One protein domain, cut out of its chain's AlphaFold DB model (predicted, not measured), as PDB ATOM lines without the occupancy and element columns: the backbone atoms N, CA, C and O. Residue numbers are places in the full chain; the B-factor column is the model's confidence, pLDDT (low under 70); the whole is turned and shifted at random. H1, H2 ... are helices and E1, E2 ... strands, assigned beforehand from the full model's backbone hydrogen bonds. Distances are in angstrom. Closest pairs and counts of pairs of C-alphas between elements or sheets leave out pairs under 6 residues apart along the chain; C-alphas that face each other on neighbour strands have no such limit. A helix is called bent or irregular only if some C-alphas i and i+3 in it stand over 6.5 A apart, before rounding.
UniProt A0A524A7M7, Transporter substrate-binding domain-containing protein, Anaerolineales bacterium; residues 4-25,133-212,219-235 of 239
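This is residues 4 to 25, 133 to 212 and 219 to 235 of the 239 residues of the protein "Transporter substrate-binding domain-containing protein" of Anaerolineales bacterium (UniProt A0A524A7M7). A long bent strand, E1, runs through the middle with the longest helix, H3, alongside it, while the short strands E2 and E3 pair with opposite ends of E1. Helices H1 and H6 meet crosswise on one side, H4 and H5 form a second crosswise pair past the last residues of H3, and H7 packs on the first part of H3. The printed part has 119 residues with seven named helices and three named strands, in the order H1 E1 E2 H2 H3 H4 H5 E3 H6 H7; the sheet runs E2 E1 E3, antiparallel, and the class is mostly helix. It is only just compact, close to loose, with a radius of gyration of the C-alphas of 16.1 A and spans of 42 by 38 by 23 A.

E1, residues 16 to 25, is 23.5 A long, begins at C-alpha 16 (2.504, -7.788, 19.856) and bends by 65 degrees at residue 22. E2 holds residues 133 to 135 and E3 residues 192 to 194. H3, residues 143 to 162, is 28.6 A long. H6, residues 200 to 212, measures 18.1 A, and H4, residues 164 to 175, 15.9 A. The shorter helices are H1, residues 4 to 11, from C-alpha 4 at (12.403, -7.083, 10.882); H2, residues 136 to 141; H5, residues 180 to 186; and H7, residues 229 to 235, ending at C-alpha 235 (15.937, -9.499, 36.264).

The pairing along E1 is staggered: residues 16 to 18 pair with E2, N 17 and O 134 being 2.9 A apart, and residues 23 to 25 with E3, N 24 and O 193 being 2.8 A apart. H3 is on the sheet at a height of 9.8 A, over E1 and E3, and runs along the strands, at 2 degrees to E1 on the local plane. H7 touches H3 with its closest C-alphas, Ala 234 and Arg 147, 5.2 A apart, at a steep tilt of 51 degrees, the same way; H3 touches H7 with residues 143 to 151 alone. H1, H2 and H7 only graze the sheet. H1 and H6 touch, about perpendicular at 86 degrees, with the C-alphas of Ile 7 and Ala 207 closest at 6.6 A; H6 touches H1 with residues 206 to 210 alone. H4 and H5 touch, closest at the C-alphas of Ala 168 and Glu 184, 5.1 A, and are only just about perpendicular at 71 degrees. H3 is apart from H5 and H6. In the seven helices every O i to N i+4 pair is within hydrogen-bond range.

The C-alphas farthest apart, those of Asp 179 and His 221, are 42.8 A apart. Residues 26 to 132 are not printed, with 18.8 A between C-alphas 25 and 133, and neither are residues 213 to 218, with 9.9 A between C-alphas 212 and 219. The links printed whole are tight. The mean pLDDT of the printed part is 91.2, and residues 221 to 224 are under 70.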
ATOM      1  N   THR A   4      13.130  -7.677  12.014       95.75
ATOM      2  CA  THR A   4      12.403  -7.083  10.882       95.75
ATOM      3  C   THR A   4      11.020  -7.705  10.705       95.75
ATOM      4  O   THR A   4      10.043  -6.991  10.500       95.75
ATOM      5  N   THR A   5      10.891  -9.025  10.879       95.06
ATOM      6  CA  THR A   5       9.589  -9.710  10.868       95.06
ATOM      7  C   THR A   5       8.705  -9.256  12.029       95.06
ATOM      8  O   THR A   5       7.505  -9.061  11.845       95.06
ATOM      9  N   ALA A   6       9.288  -9.062  13.216       94.69
ATOM     10  CA  ALA A   6       8.572  -8.519  14.369       94.69
ATOM     11  C   ALA A   6       8.053  -7.100  14.107       94.69
ATOM     12  O   ALA A   6       6.861  -6.853  14.281       94.69
ATOM     13  N   ILE A   7       8.926  -6.198  13.648       95.12
ATOM     14  CA  ILE A   7       8.570  -4.813  13.318       95.12
ATOM     15  C   ILE A   7       7.463  -4.789  12.266       95.12
ATOM     16  O   ILE A   7       6.467  -4.103  12.458       95.12
ATOM     17  N   ALA A   8       7.593  -5.567  11.187       94.12
ATOM     18  CA  ALA A   8       6.587  -5.613  10.130       94.12
ATOM     19  C   ALA A   8       5.224  -6.094  10.649       94.12
ATOM     20  O   ALA A   8       4.195  -5.535  10.279       94.12
ATOM     21  N   ALA A   9       5.188  -7.106  11.521       94.00
ATOM     22  CA  ALA A   9       3.935  -7.568  12.114       94.00
ATOM     23  C   ALA A   9       3.268  -6.477  12.971       94.00
ATOM     24  O   ALA A   9       2.065  -6.258  12.844       94.00
ATOM     25  N   ILE A  10       4.049  -5.780  13.802       93.56
ATOM     26  CA  ILE A  10       3.567  -4.683  14.658       93.56
ATOM     27  C   ILE A  10       3.082  -3.504  13.805       93.56
ATOM     28  O   ILE A  10       1.983  -3.007  14.027       93.56
ATOM     29  N   ALA A  11       3.839  -3.117  12.775       91.62
ATOM     30  CA  ALA A  11       3.463  -2.061  11.831       91.62
ATOM     31  C   ALA A  11       2.137  -2.359  11.112       91.62
ATOM     32  O   ALA A  11       1.359  -1.454  10.838       91.62
ATOM     33  N   ASN A  12       1.837  -3.638  10.866       91.75
ATOM     34  CA  ASN A  12       0.562  -4.087  10.296       91.75
ATOM     35  C   ASN A  12      -0.560  -4.267  11.344       91.75
ATOM     36  O   ASN A  12      -1.588  -4.883  11.055       91.75
ATOM     37  N   GLY A  13      -0.380  -3.761  12.567       91.06
ATOM     38  CA  GLY A  13      -1.401  -3.746  13.616       91.06
ATOM     39  C   GLY A  13      -1.537  -5.047  14.407       91.06
ATOM     40  O   GLY A  13      -2.555  -5.256  15.072       91.06
ATOM     41  N   ALA A  14      -0.556  -5.955  14.349       93.44
ATOM     42  CA  ALA A  14      -0.568  -7.125  15.220       93.44
ATOM     43  C   ALA A  14      -0.339  -6.697  16.686       93.44
ATOM     44  O   ALA A  14       0.661  -6.033  16.954       93.44
ATOM     45  N   PRO A  15      -1.189  -7.123  17.647       92.88
ATOM     46  CA  PRO A  15      -1.092  -6.715  19.052       92.88
ATOM     47  C   PRO A  15       0.021  -7.487  19.783       92.88
ATOM     48  O   PRO A  15      -0.221  -8.442  20.543       92.88
ATOM     49  N   LEU A  16       1.262  -7.138  19.457       93.38
ATOM     50  CA  LEU A  16       2.504  -7.788  19.856       93.38
ATOM     51  C   LEU A  16       3.485  -6.736  20.374       93.38
ATOM     52  O   LEU A  16       3.573  -5.652  19.818       93.38
ATOM     53  N   HIS A  17       4.303  -7.111  21.352       92.56
ATOM     54  CA  HIS A  17       5.450  -6.309  21.770       92.56
ATOM     55  C   HIS A  17       6.725  -7.136  21.748       92.56
ATOM     56  O   HIS A  17       6.717  -8.323  22.100       92.56
ATOM     57  N   ILE A  18       7.834  -6.488  21.399       94.81
ATOM     58  CA  ILE A  18       9.167  -7.016  21.668       94.81
ATOM     59  C   ILE A  18       9.436  -6.883  23.168       94.81
ATOM     60  O   ILE A  18       9.297  -5.802  23.741       94.81
ATOM     61  N   VAL A  19       9.810  -7.993  23.803       95.00
ATOM     62  CA  VAL A  19      10.036  -8.060  25.260       95.00
ATOM     63  C   VAL A  19      11.480  -8.392  25.632       95.00
ATOM     64  O   VAL A  19      11.880  -8.144  26.761       95.00
ATOM     65  N   ALA A  20      12.264  -8.935  24.697       95.25
ATOM     66  CA  ALA A  20      13.699  -9.189  24.840       95.25
ATOM     67  C   ALA A  20      14.341  -9.402  23.457       95.25
ATOM     68  O   ALA A  20      13.639  -9.654  22.470       95.25
ATOM     69  N   VAL A  21      15.671  -9.362  23.385       94.00
ATOM     70  CA  VAL A  21      16.439  -9.949  22.269       94.00
ATOM     71  C   VAL A  21      16.900 -11.362  22.622       94.00
ATOM     72  O   VAL A  21      16.749 -11.812  23.756       94.00
ATOM     73  N   THR A  22      17.388 -12.105  21.635       90.81
ATOM     74  CA  THR A  22      18.051 -13.402  21.854       90.81
ATOM     75  C   THR A  22      19.535 -13.352  21.499       90.81
ATOM     76  O   THR A  22      20.304 -14.211  21.919       90.81
ATOM     77  N   GLY A  23      19.936 -12.374  20.689       89.19
ATOM     78  CA  GLY A  23      21.306 -12.212  20.239       89.19
ATOM     79  C   GLY A  23      21.455 -11.112  19.194       89.19
ATOM     80  O   GLY A  23      20.476 -10.532  18.705       89.19
ATOM     81  N   ARG A  24      22.712 -10.821  18.881       90.38
ATOM     82  CA  ARG A  24      23.176  -9.721  18.034       90.38
ATOM     83  C   ARG A  24      24.281 -10.204  17.106       90.38
ATOM     84  O   ARG A  24      25.042 -11.107  17.465       90.38
ATOM     85  N   GLY A  25      24.401  -9.551  15.956       88.75
ATOM     86  CA  GLY A  25      25.367  -9.947  14.938       88.75
ATOM     87  C   GLY A  25      24.977 -11.254  14.257       88.75
ATOM     88  O   GLY A  25      23.796 -11.556  14.130       88.75
ATOM     89  N   LEU A 133       8.945 -12.166  21.295       95.00
ATOM     90  CA  LEU A 133       7.668 -11.464  21.235       95.00
ATOM     91  C   LEU A 133       6.682 -11.991  22.264       95.00
ATOM     92  O   LEU A 133       6.549 -13.203  22.449       95.00
ATOM     93  N   ALA A 134       5.903 -11.078  22.834       95.69
ATOM     94  CA  ALA A 134       4.723 -11.405  23.613       95.69
ATOM     95  C   ALA A 134       3.478 -10.790  22.972       95.69
ATOM     96  O   ALA A 134       3.481  -9.638  22.545       95.69
ATOM     97  N   ARG A 135       2.380 -11.551  22.948       95.94
ATOM     98  CA  ARG A 135       1.053 -10.992  22.659       95.94
ATOM     99  C   ARG A 135       0.631 -10.091  23.810       95.94
ATOM    100  O   ARG A 135       0.715 -10.515  24.964       95.94
ATOM    101  N   GLU A 136       0.068  -8.928  23.505       94.19
ATOM    102  CA  GLU A 136      -0.457  -7.990  24.509       94.19
ATOM    103  C   GLU A 136      -1.415  -8.657  25.500       94.19
ATOM    104  O   GLU A 136      -1.299  -8.507  26.717       94.19
ATOM    105  N   ALA A 137      -2.359  -9.448  24.978       96.00
ATOM    106  CA  ALA A 137      -3.336 -10.153  25.797       96.00
ATOM    107  C   ALA A 137      -2.672 -11.145  26.763       96.00
ATOM    108  O   ALA A 137      -3.093 -11.243  27.913       96.00
ATOM    109  N   PHE A 138      -1.621 -11.843  26.323       97.19
ATOM    110  CA  PHE A 138      -0.885 -12.778  27.174       97.19
ATOM    111  C   PHE A 138      -0.106 -12.036  28.262       97.19
ATOM    112  O   PHE A 138      -0.228 -12.392  29.431       97.19
ATOM    113  N   ALA A 139       0.610 -10.968  27.899       94.88
ATOM    114  CA  ALA A 139       1.349 -10.142  28.852       94.88
ATOM    115  C   ALA A 139       0.431  -9.560  29.942       94.88
ATOM    116  O   ALA A 139       0.786  -9.564  31.118       94.88
ATOM    117  N   ARG A 140      -0.781  -9.130  29.569       94.62
ATOM    118  CA  ARG A 140      -1.776  -8.585  30.506       94.62
ATOM    119  C   ARG A 140      -2.447  -9.651  31.372       94.62
ATOM    120  O   ARG A 140      -2.666  -9.422  32.555       94.62
ATOM    121  N   GLN A 141      -2.834 -10.785  30.790       97.75
ATOM    122  CA  GLN A 141      -3.602 -11.816  31.500       97.75
ATOM    123  C   GLN A 141      -2.718 -12.741  32.335       97.75
ATOM    124  O   GLN A 141      -3.177 -13.281  33.340       97.75
ATOM    125  N   ARG A 142      -1.472 -12.964  31.911       97.38
ATOM    126  CA  ARG A 142      -0.533 -13.921  32.510       97.38
ATOM    127  C   ARG A 142       0.833 -13.270  32.786       97.38
ATOM    128  O   ARG A 142       1.850 -13.825  32.368       97.38
ATOM    129  N   PRO A 143       0.887 -12.133  33.509       95.81
ATOM    130  CA  PRO A 143       2.136 -11.407  33.735       95.81
ATOM    131  C   PRO A 143       3.176 -12.260  34.469       95.81
ATOM    132  O   PRO A 143       4.342 -12.253  34.098       95.81
ATOM    133  N   GLU A 144       2.764 -13.076  35.446       95.69
ATOM    134  CA  GLU A 144       3.697 -13.959  36.159       95.69
ATOM    135  C   GLU A 144       4.310 -15.025  35.253       95.69
ATOM    136  O   GLU A 144       5.514 -15.247  35.304       95.69
ATOM    137  N   ALA A 145       3.507 -15.631  34.371       97.12
ATOM    138  CA  ALA A 145       4.013 -16.623  33.426       97.12
ATOM    139  C   ALA A 145       4.986 -15.990  32.423       97.12
ATOM    140  O   ALA A 145       6.007 -16.593  32.109       97.12
ATOM    141  N   LEU A 146       4.697 -14.772  31.947       96.88
ATOM    142  CA  LEU A 146       5.620 -14.030  31.089       96.88
ATOM    143  C   LEU A 146       6.950 -13.760  31.806       96.88
ATOM    144  O   LEU A 146       7.999 -14.002  31.220       96.88
ATOM    145  N   ARG A 147       6.923 -13.339  33.077       95.69
ATOM    146  CA  ARG A 147       8.146 -13.143  33.875       95.69
ATOM    147  C   ARG A 147       8.942 -14.429  34.050       95.69
ATOM    148  O   ARG A 147      10.150 -14.406  33.860       95.69
ATOM    149  N   SER A 148       8.290 -15.553  34.350       95.81
ATOM    150  CA  SER A 148       8.976 -16.849  34.457       95.81
ATOM    151  C   SER A 148       9.617 -17.276  33.136       95.81
ATOM    152  O   SER A 148      10.747 -17.755  33.139       95.81
ATOM    153  N   ILE A 149       8.933 -17.063  32.004       97.00
ATOM    154  CA  ILE A 149       9.493 -17.327  30.669       97.00
ATOM    155  C   ILE A 149      10.715 -16.439  30.415       97.00
ATOM    156  O   ILE A 149      11.725 -16.931  29.925       97.00
ATOM    157  N   LEU A 150      10.643 -15.149  30.754       96.94
ATOM    158  CA  LEU A 150      11.758 -14.220  30.561       96.94
ATOM    159  C   LEU A 150      12.937 -14.516  31.496       96.94
ATOM    160  O   LEU A 150      14.072 -14.427  31.047       96.94
ATOM    161  N   SER A 151      12.695 -14.943  32.739       96.00
ATOM    162  CA  SER A 151      13.764 -15.406  33.639       96.00
ATOM    163  C   SER A 151      14.491 -16.608  33.046       96.00
ATOM    164  O   SER A 151      15.709 -16.575  32.907       96.00
ATOM    165  N   ALA A 152      13.741 -17.625  32.607       96.38
ATOM    166  CA  ALA A 152      14.312 -18.808  31.964       96.38
ATOM    167  C   ALA A 152      15.050 -18.459  30.661       96.38
ATOM    168  O   ALA A 152      16.087 -19.041  30.360       96.38
ATOM    169  N   HIS A 153      14.546 -17.486  29.894       96.31
ATOM    170  CA  HIS A 153      15.225 -16.967  28.705       96.31
ATOM    171  C   HIS A 153      16.566 -16.315  29.055       96.31
ATOM    172  O   HIS A 153      17.573 -16.623  28.423       96.31
ATOM    173  N   CYS A 154      16.605 -15.452  30.071       95.31
ATOM    174  CA  CYS A 154      17.850 -14.832  30.522       95.31
ATOM    175  C   CYS A 154      18.849 -15.871  31.045       95.31
ATOM    176  O   CYS A 154      20.017 -15.810  30.680       95.31
ATOM    177  N   GLU A 155      18.393 -16.843  31.838       95.38
ATOM    178  CA  GLU A 155      19.227 -17.959  32.305       95.38
ATOM    179  C   GLU A 155      19.791 -18.776  31.138       95.38
ATOM    180  O   GLU A 155      20.966 -19.121  31.154       95.38
ATOM    181  N   ALA A 156      18.991 -19.040  30.101       94.81
ATOM    182  CA  ALA A 156      19.459 -19.736  28.907       94.81
ATOM    183  C   ALA A 156      20.503 -18.919  28.127       94.81
ATOM    184  O   ALA A 156      21.499 -19.477  27.678       94.81
ATOM    185  N   VAL A 157      20.307 -17.605  27.978       94.00
ATOM    186  CA  VAL A 157      21.276 -16.709  27.317       94.00
ATOM    187  C   VAL A 157      22.599 -16.641  28.087       94.00
ATOM    188  O   VAL A 157      23.666 -16.730  27.473       94.00
ATOM    189  N   ASP A 158      22.537 -16.524  29.416       93.50
ATOM    190  CA  ASP A 158      23.724 -16.554  30.278       93.50
ATOM    191  C   ASP A 158      24.427 -17.921  30.150       93.50
ATOM    192  O   ASP A 158      25.621 -17.993  29.860       93.50
ATOM    193  N   TRP A 159      23.665 -19.019  30.232       95.12
ATOM    194  CA  TRP A 159      24.187 -20.384  30.142       95.12
ATOM    195  C   TRP A 159      24.870 -20.690  28.805       95.12
ATOM    196  O   TRP A 159      25.925 -21.316  28.802       95.12
ATOM    197  N   VAL A 160      24.320 -20.239  27.672       92.56
ATOM    198  CA  VAL A 160      24.967 -20.424  26.357       92.56
ATOM    199  C   VAL A 160      26.341 -19.753  26.321       92.56
ATOM    200  O   VAL A 160      27.269 -20.296  25.719       92.56
ATOM    201  N   SER A 161      26.489 -18.604  26.984       89.19
ATOM    202  CA  SER A 161      27.766 -17.890  27.060       89.19
ATOM    203  C   SER A 161      28.774 -18.611  27.962       89.19
ATOM    204  O   SER A 161      29.961 -18.651  27.643       89.19
ATOM    205  N   ASP A 162      28.300 -19.221  29.049       92.75
ATOM    206  CA  ASP A 162      29.135 -19.948  30.012       92.75
ATOM    207  C   ASP A 162      29.465 -21.386  29.569       92.75
ATOM    208  O   ASP A 162      30.477 -21.952  29.983       92.75
ATOM    209  N   SER A 163      28.618 -21.994  28.731       94.88
ATOM    210  CA  SER A 163      28.693 -23.403  28.308       94.88
ATOM    211  C   SER A 163      28.607 -23.569  26.778       94.88
ATOM    212  O   SER A 163      27.783 -24.347  26.281       94.88
ATOM    213  N   PRO A 164      29.465 -22.888  25.988       92.56
ATOM    214  CA  PRO A 164      29.335 -22.832  24.528       92.56
ATOM    215  C   PRO A 164      29.445 -24.206  23.856       92.56
ATOM    216  O   PRO A 164      28.761 -24.471  22.869       92.56
ATOM    217  N   GLY A 165      30.252 -25.115  24.411       94.38
ATOM    218  CA  GLY A 165      30.437 -26.456  23.866       94.38
ATOM    219  C   GLY A 165      29.230 -27.386  24.025       94.38
ATOM    220  O   GLY A 165      28.994 -28.221  23.149       94.38
ATOM    221  N   GLU A 166      28.474 -27.256  25.118       95.12
ATOM    222  CA  GLU A 166      27.214 -27.987  25.316       95.12
ATOM    223  C   GLU A 166      26.098 -27.356  24.481       95.12
ATOM    224  O   GLU A 166      25.363 -28.063  23.790       95.12
ATOM    225  N   ALA A 167      26.024 -26.021  24.460       93.75
ATOM    226  CA  ALA A 167      25.087 -25.286  23.617       93.75
ATOM    227  C   ALA A 167      25.262 -25.628  22.126       93.75
ATOM    228  O   ALA A 167      24.276 -25.826  21.412       93.75
ATOM    229  N   ALA A 168      26.507 -25.764  21.659       93.62
ATOM    230  CA  ALA A 168      26.809 -26.145  20.284       93.62
ATOM    231  C   ALA A 168      26.315 -27.558  19.963       93.62
ATOM    232  O   ALA A 168      25.744 -27.771  18.894       93.62
ATOM    233  N   GLN A 169      26.470 -28.507  20.893       94.12
ATOM    234  CA  GLN A 169      25.961 -29.868  20.715       94.12
ATOM    235  C   GLN A 169      24.432 -29.879  20.596       94.12
ATOM    236  O   GLN A 169      23.902 -30.482  19.667       94.12
ATOM    237  N   ILE A 170      23.726 -29.149  21.467       93.50
ATOM    238  CA  ILE A 170      22.260 -29.020  21.395       93.50
ATOM    239  C   ILE A 170      21.829 -28.443  20.041       93.50
ATOM    240  O   ILE A 170      20.862 -28.915  19.436       93.50
ATOM    241  N   LEU A 171      22.540 -27.423  19.546       90.19
ATOM    242  CA  LEU A 171      22.218 -26.812  18.261       90.19
ATOM    243  C   LEU A 171      22.457 -27.779  17.095       90.19
ATOM    244  O   LEU A 171      21.617 -27.851  16.200       90.19
ATOM    245  N   VAL A 172      23.549 -28.548  17.116       91.44
ATOM    246  CA  VAL A 172      23.824 -29.597  16.119       91.44
ATOM    247  C   VAL A 172      22.734 -30.663  16.125       91.44
ATOM    248  O   VAL A 172      22.225 -31.006  15.060       91.44
ATOM    249  N   ASP A 173      22.319 -31.132  17.301       91.75
ATOM    250  CA  ASP A 173      21.260 -32.139  17.431       91.75
ATOM    251  C   ASP A 173      19.908 -31.618  16.908       91.75
ATOM    252  O   ASP A 173      19.093 -32.386  16.397       91.75
ATOM    253  N   THR A 174      19.682 -30.303  17.005       87.50
ATOM    254  CA  THR A 174      18.437 -29.642  16.580       87.50
ATOM    255  C   THR A 174      18.412 -29.321  15.086       87.50
ATOM    256  O   THR A 174      17.413 -29.576  14.413       87.50
ATOM    257  N   LEU A 175      19.477 -28.707  14.563       81.81
ATOM    258  CA  LEU A 175      19.547 -28.252  13.171       81.81
ATOM    259  C   LEU A 175      19.968 -29.373  12.217       81.81
ATOM    260  O   LEU A 175      19.575 -29.368  11.049       81.81
ATOM    261  N   GLY A 176      20.767 -30.322  12.706       78.50
ATOM    262  CA  GLY A 176      21.501 -31.268  11.877       78.50
ATOM    263  C   GLY A 176      22.522 -30.581  10.960       78.50
ATOM    264  O   GLY A 176      22.626 -29.360  10.897       78.50
ATOM    265  N   ALA A 177      23.272 -31.389  10.212       79.19
ATOM    266  CA  ALA A 177      24.130 -30.964   9.096       79.19
ATOM    267  C   ALA A 177      25.372 -30.098   9.407       79.19
ATOM    268  O   ALA A 177      26.132 -29.829   8.479       79.19
ATOM    269  N   PHE A 178      25.634 -29.727  10.663       88.56
ATOM    270  CA  PHE A 178      26.843 -28.992  11.051       88.56
ATOM    271  C   PHE A 178      27.694 -29.772  12.052       88.56
ATOM    272  O   PHE A 178      27.183 -30.551  12.854       88.56
ATOM    273  N   ASP A 179      29.004 -29.548  11.998       90.62
ATOM    274  CA  ASP A 179      29.949 -30.065  12.983       90.62
ATOM    275  C   ASP A 179      29.885 -29.250  14.289       90.62
ATOM    276  O   ASP A 179      29.707 -28.029  14.263       90.62
ATOM    277  N   ARG A 180      30.046 -29.914  15.440       93.06
ATOM    278  CA  ARG A 180      29.973 -29.262  16.758       93.06
ATOM    279  C   ARG A 180      31.032 -28.177  16.911       93.06
ATOM    280  O   ARG A 180      30.695 -27.069  17.322       93.06
ATOM    281  N   ASP A 181      32.281 -28.462  16.556       93.31
ATOM    282  CA  ASP A 181      33.387 -27.512  16.718       93.31
ATOM    283  C   ASP A 181      33.254 -26.340  15.735       93.31
ATOM    284  O   ASP A 181      33.795 -25.249  15.947       93.31
ATOM    285  N   LEU A 182      32.544 -26.550  14.623       93.19
ATOM    286  CA  LEU A 182      32.134 -25.483  13.718       93.19
ATOM    287  C   LEU A 182      31.135 -24.552  14.383       93.19
ATOM    288  O   LEU A 182      31.408 -23.354  14.467       93.19
ATOM    289  N   VAL A 183      30.033 -25.099  14.886       93.12
ATOM    290  CA  VAL A 183      28.996 -24.327  15.574       93.12
ATOM    291  C   VAL A 183      29.571 -23.589  16.779       93.12
ATOM    292  O   VAL A 183      29.383 -22.380  16.888       93.12
ATOM    293  N   GLU A 184      30.336 -24.272  17.632       93.62
ATOM    294  CA  GLU A 184      30.965 -23.676  18.815       93.62
ATOM    295  C   GLU A 184      31.842 -22.475  18.433       93.62
ATOM    296  O   GLU A 184      31.790 -21.429  19.078       93.62
ATOM    297  N   SER A 185      32.573 -22.555  17.313       92.62
ATOM    298  CA  SER A 185      33.405 -21.436  16.846       92.62
ATOM    299  C   SER A 185      32.626 -20.200  16.382       92.62
ATOM    300  O   SER A 185      33.217 -19.128  16.234       92.62
ATOM    301  N   THR A 186      31.316 -20.324  16.144       91.62
ATOM    302  CA  THR A 186      30.443 -19.186  15.809       91.62
ATOM    303  C   THR A 186      29.991 -18.413  17.047       91.62
ATOM    304  O   THR A 186      29.675 -17.232  16.929       91.62
ATOM    305  N   PHE A 187      30.058 -19.013  18.242       90.75
ATOM    306  CA  PHE A 187      29.671 -18.397  19.523       90.75
ATOM    307  C   PHE A 187      30.744 -17.446  20.076       90.75
ATOM    308  O   PHE A 187      30.883 -17.250  21.282       90.75
ATOM    309  N   SER A 188      31.542 -16.854  19.189       85.56
ATOM    310  CA  SER A 188      32.534 -15.851  19.550       85.56
ATOM    311  C   SER A 188      31.896 -14.460  19.548       85.56
ATOM    312  O   SER A 188      31.219 -14.133  18.572       85.56
ATOM    313  N   PRO A 189      32.186 -13.586  20.533       80.12
ATOM    314  CA  PRO A 189      31.662 -12.218  20.569       80.12
ATOM    315  C   PRO A 189      31.960 -11.372  19.322       80.12
ATOM    316  O   PRO A 189      31.270 -10.385  19.083       80.12
ATOM    317  N   SER A 190      32.981 -11.730  18.532       81.50
ATOM    318  CA  SER A 190      33.290 -11.070  17.256       81.50
ATOM    319  C   SER A 190      32.354 -11.470  16.110       81.50
ATOM    320  O   SER A 190      32.284 -10.750  15.117       81.50
ATOM    321  N   LYS A 191      31.643 -12.595  16.243       86.25
ATOM    322  CA  LYS A 191      30.709 -13.138  15.251       86.25
ATOM    323  C   LYS A 191      29.268 -13.013  15.722       86.25
ATOM    324  O   LYS A 191      28.463 -12.358  15.068       86.25
ATOM    325  N   MET A 192      28.951 -13.613  16.866       88.50
ATOM    326  CA  MET A 192      27.614 -13.674  17.446       88.50
ATOM    327  C   MET A 192      27.703 -13.373  18.939       88.50
ATOM    328  O   MET A 192      28.475 -13.993  19.669       88.50
ATOM    329  N   ARG A 193      26.882 -12.432  19.405       89.38
ATOM    330  CA  ARG A 193      26.747 -12.131  20.832       89.38
ATOM    331  C   ARG A 193      25.358 -12.526  21.297       89.38
ATOM    332  O   ARG A 193      24.374 -11.991  20.791       89.38
ATOM    333  N   PHE A 194      25.276 -13.421  22.272       90.69
ATOM    334  CA  PHE A 194      24.022 -13.706  22.958       90.69
ATOM    335  C   PHE A 194      23.701 -12.559  23.914       90.69
ATOM    336  O   PHE A 194      24.579 -12.034  24.598       90.69
ATOM    337  N   ASP A 195      22.454 -12.104  23.884       90.19
ATOM    338  CA  ASP A 195      21.992 -10.961  24.666       90.19
ATOM    339  C   ASP A 195      20.478 -11.076  24.855       90.19
ATOM    340  O   ASP A 195      19.775 -11.576  23.974       90.19
ATOM    341  N   TYR A 196      19.974 -10.591  25.985       92.88
ATOM    342  CA  TYR A 196      18.543 -10.430  26.253       92.88
ATOM    343  C   TYR A 196      18.110  -8.965  26.335       92.88
ATOM    344  O   TYR A 196      16.920  -8.669  26.205       92.88
ATOM    345  N   SER A 197      19.058  -8.043  26.498       89.12
ATOM    346  CA  SER A 197      18.794  -6.618  26.667       89.12
ATOM    347  C   SER A 197      18.602  -5.944  25.320       89.12
ATOM    348  O   SER A 197      19.458  -6.036  24.446       89.12
ATOM    349  N   VAL A 198      17.502  -5.215  25.146       87.06
ATOM    350  CA  VAL A 198      17.201  -4.468  23.918       87.06
ATOM    351  C   VAL A 198      17.003  -2.993  24.240       87.06
ATOM    352  O   VAL A 198      16.395  -2.651  25.253       87.06
ATOM    353  N   ARG A 199      17.523  -2.105  23.385       85.56
ATOM    354  CA  ARG A 199      17.340  -0.652  23.519       85.56
ATOM    355  C   ARG A 199      16.362  -0.158  22.459       85.56
ATOM    356  O   ARG A 199      16.450  -0.578  21.308       85.56
ATOM    357  N   SER A 200      15.470   0.766  22.822       85.50
ATOM    358  CA  SER A 200      14.459   1.290  21.889       85.50
ATOM    359  C   SER A 200      15.068   1.882  20.626       85.50
ATOM    360  O   SER A 200      14.682   1.488  19.530       85.50
ATOM    361  N   GLY A 201      16.116   2.697  20.776       89.00
ATOM    362  CA  GLY A 201      16.798   3.327  19.645       89.00
ATOM    363  C   GLY A 201      17.374   2.340  18.624       89.00
ATOM    364  O   GLY A 201      17.503   2.676  17.452       89.00
ATOM    365  N   GLU A 202      17.694   1.104  19.023       90.00
ATOM    366  CA  GLU A 202      18.179   0.081  18.089       90.00
ATOM    367  C   GLU A 202      17.051  -0.459  17.212       90.00
ATOM    368  O   GLU A 202      17.225  -0.644  16.007       90.00
ATOM    369  N   VAL A 203      15.881  -0.694  17.804       91.62
ATOM    370  CA  VAL A 203      14.715  -1.208  17.080       91.62
ATOM    371  C   VAL A 203      14.071  -0.107  16.241       91.62
ATOM    372  O   VAL A 203      13.702  -0.350  15.097       91.62
ATOM    373  N   GLU A 204      14.024   1.120  16.758       91.62
ATOM    374  CA  GLU A 204      13.603   2.312  16.017       91.62
ATOM    375  C   GLU A 204      14.518   2.573  14.817       91.62
ATOM    376  O   GLU A 204      14.025   2.835  13.721       91.62
ATOM    377  N   ARG A 205      15.845   2.431  14.973       93.88
ATOM    378  CA  ARG A 205      16.788   2.522  13.845       93.88
ATOM    379  C   ARG A 205      16.507   1.452  12.794       93.88
ATOM    380  O   ARG A 205      16.499   1.767  11.607       93.88
ATOM    381  N   MET A 206      16.261   0.207  13.208       95.31
ATOM    382  CA  MET A 206      15.906  -0.868  12.276       95.31
ATOM    383  C   MET A 206      14.595  -0.556  11.540       95.31
ATOM    384  O   MET A 206      14.532  -0.681  10.320       95.31
ATOM    385  N   ALA A 207      13.569  -0.087  12.253       95.00
ATOM    386  CA  ALA A 207      12.298   0.317  11.658       95.00
ATOM    387  C   ALA A 207      12.473   1.489  10.677       95.00
ATOM    388  O   ALA A 207      11.898   1.471   9.593       95.00
ATOM    389  N   ALA A 208      13.321   2.470  10.997       95.56
ATOM    390  CA  ALA A 208      13.627   3.583  10.100       95.56
ATOM    391  C   ALA A 208      14.314   3.119   8.803       95.56
ATOM    392  O   ALA A 208      13.987   3.622   7.728       95.56
ATOM    393  N   LEU A 209      15.219   2.135   8.876       96.56
ATOM    394  CA  LEU A 209      15.791   1.502   7.680       96.56
ATOM    395  C   LEU A 209      14.719   0.764   6.869       96.56
ATOM    396  O   LEU A 209      14.683   0.874   5.648       96.56
ATOM    397  N   MET A 210      13.804   0.057   7.535       97.31
ATOM    398  CA  MET A 210      12.692  -0.613   6.858       97.31
ATOM    399  C   MET A 210      11.768   0.380   6.137       97.31
ATOM    400  O   MET A 210      11.365   0.096   5.012       97.31
ATOM    401  N   VAL A 211      11.486   1.551   6.723       96.69
ATOM    402  CA  VAL A 211      10.762   2.646   6.044       96.69
ATOM    403  C   VAL A 211      11.557   3.159   4.847       96.69
ATOM    404  O   VAL A 211      11.024   3.264   3.745       96.69
ATOM    405  N   ARG A 212      12.854   3.441   5.036       96.56
ATOM    406  CA  ARG A 212      13.747   3.929   3.973       96.56
ATOM    407  C   ARG A 212      13.758   3.000   2.757       96.56
ATOM    408  O   ARG A 212      13.789   3.484   1.631       96.56
ATOM    409  N   VAL A 219       7.463   4.298  10.857       89.12
ATOM    410  CA  VAL A 219       8.041   3.727  12.078       89.12
ATOM    411  C   VAL A 219       6.921   3.601  13.115       89.12
ATOM    412  O   VAL A 219       6.363   4.634  13.489       89.12
ATOM    413  N   PRO A 220       6.609   2.396  13.633       83.62
ATOM    414  CA  PRO A 220       5.606   2.267  14.686       83.62
ATOM    415  C   PRO A 220       6.037   3.071  15.923       83.62
ATOM    416  O   PRO A 220       7.195   3.012  16.338       83.62
ATOM    417  N   HIS A 221       5.133   3.861  16.500       69.19
ATOM    418  CA  HIS A 221       5.476   4.807  17.564       69.19
ATOM    419  C   HIS A 221       5.371   4.200  18.980       69.19
ATOM    420  O   HIS A 221       4.419   3.505  19.311       69.19
ATOM    421  N   GLY A 222       6.302   4.567  19.870       60.81
ATOM    422  CA  GLY A 222       6.137   4.456  21.328       60.81
ATOM    423  C   GLY A 222       6.130   3.034  21.916       60.81
ATOM    424  O   GLY A 222       6.864   2.152  21.473       60.81
ATOM    425  N   TYR A 223       5.315   2.830  22.961       51.34
ATOM    426  CA  TYR A 223       5.162   1.554  23.689       51.34
ATOM    427  C   TYR A 223       4.610   0.406  22.827       51.34
ATOM    428  O   TYR A 223       4.629  -0.741  23.268       51.34
ATOM    429  N   ASP A 224       4.147   0.684  21.608       64.12
ATOM    430  CA  ASP A 224       3.591  -0.331  20.713       64.12
ATOM    431  C   ASP A 224       4.671  -1.305  20.229       64.12
ATOM    432  O   ASP A 224       4.416  -2.492  20.036       64.12
ATOM    433  N   LEU A 225       5.918  -0.844  20.120       80.31
ATOM    434  CA  LEU A 225       7.009  -1.644  19.570       80.31
ATOM    435  C   LEU A 225       7.707  -2.503  20.644       80.31
ATOM    436  O   LEU A 225       8.045  -3.667  20.405       80.31
ATOM    437  N   LEU A 226       7.885  -1.954  21.849       88.94
ATOM    438  CA  LEU A 226       8.646  -2.562  22.945       88.94
ATOM    439  C   LEU A 226       7.899  -2.476  24.278       88.94
ATOM    440  O   LEU A 226       7.439  -1.409  24.680       88.94
ATOM    441  N   ASN A 227       7.898  -3.578  25.026       90.50
ATOM    442  CA  ASN A 227       7.445  -3.622  26.414       90.50
ATOM    443  C   ASN A 227       8.493  -4.338  27.274       90.50
ATOM    444  O   ASN A 227       8.485  -5.563  27.389       90.50
ATOM    445  N   LEU A 228       9.407  -3.563  27.864       90.94
ATOM    446  CA  LEU A 228      10.575  -4.090  28.583       90.94
ATOM    447  C   LEU A 228      10.355  -4.275  30.082       90.94
ATOM    448  O   LEU A 228      11.114  -4.995  30.722       90.94
ATOM    449  N   LYS A 229       9.275  -3.714  30.633       91.75
ATOM    450  CA  LYS A 229       8.946  -3.846  32.055       91.75
ATOM    451  C   LYS A 229       8.921  -5.310  32.538       91.75
ATOM    452  O   LYS A 229       9.490  -5.588  33.589       91.75
ATOM    453  N   PRO A 230       8.334  -6.279  31.804       92.62
ATOM    454  CA  PRO A 230       8.380  -7.681  32.215       92.62
ATOM    455  C   PRO A 230       9.799  -8.260  32.299       92.62
ATOM    456  O   PRO A 230      10.044  -9.121  33.140       92.62
ATOM    457  N   LEU A 231      10.718  -7.807  31.438       93.69
ATOM    458  CA  LEU A 231      12.119  -8.226  31.463       93.69
ATOM    459  C   LEU A 231      12.847  -7.614  32.665       93.69
ATOM    460  O   LEU A 231      13.555  -8.324  33.368       93.69
ATOM    461  N   GLU A 232      12.630  -6.325  32.934       92.56
ATOM    462  CA  GLU A 232      13.179  -5.635  34.109       92.56
ATOM    463  C   GLU A 232      12.756  -6.331  35.412       92.56
ATOM    464  O   GLU A 232      13.607  -6.694  36.223       92.56
ATOM    465  N   GLU A 233      11.461  -6.626  35.569       92.38
ATOM    466  CA  GLU A 233      10.932  -7.346  36.736       92.38
ATOM    467  C   GLU A 233      11.499  -8.773  36.856       92.38
ATOM    468  O   GLU A 233      11.749  -9.253  37.963       92.38
ATOM    469  N   ALA A 234      11.714  -9.465  35.729       91.94
ATOM    470  CA  ALA A 234      12.337 -10.788  35.733       91.94
ATOM    471  C   ALA A 234      13.797 -10.728  36.213       91.94
ATOM    472  O   ALA A 234      14.226 -11.598  36.966       91.94
ATOM    473  N   LEU A 235      14.550  -9.693  35.830       90.12
ATOM    474  CA  LEU A 235      15.937  -9.499  36.264       90.12
ATOM    475  C   LEU A 235      16.044  -9.093  37.739       90.12
ATOM    476  O   LEU A 235      16.976  -9.521  38.419       90.12
TER     477      LEU A 235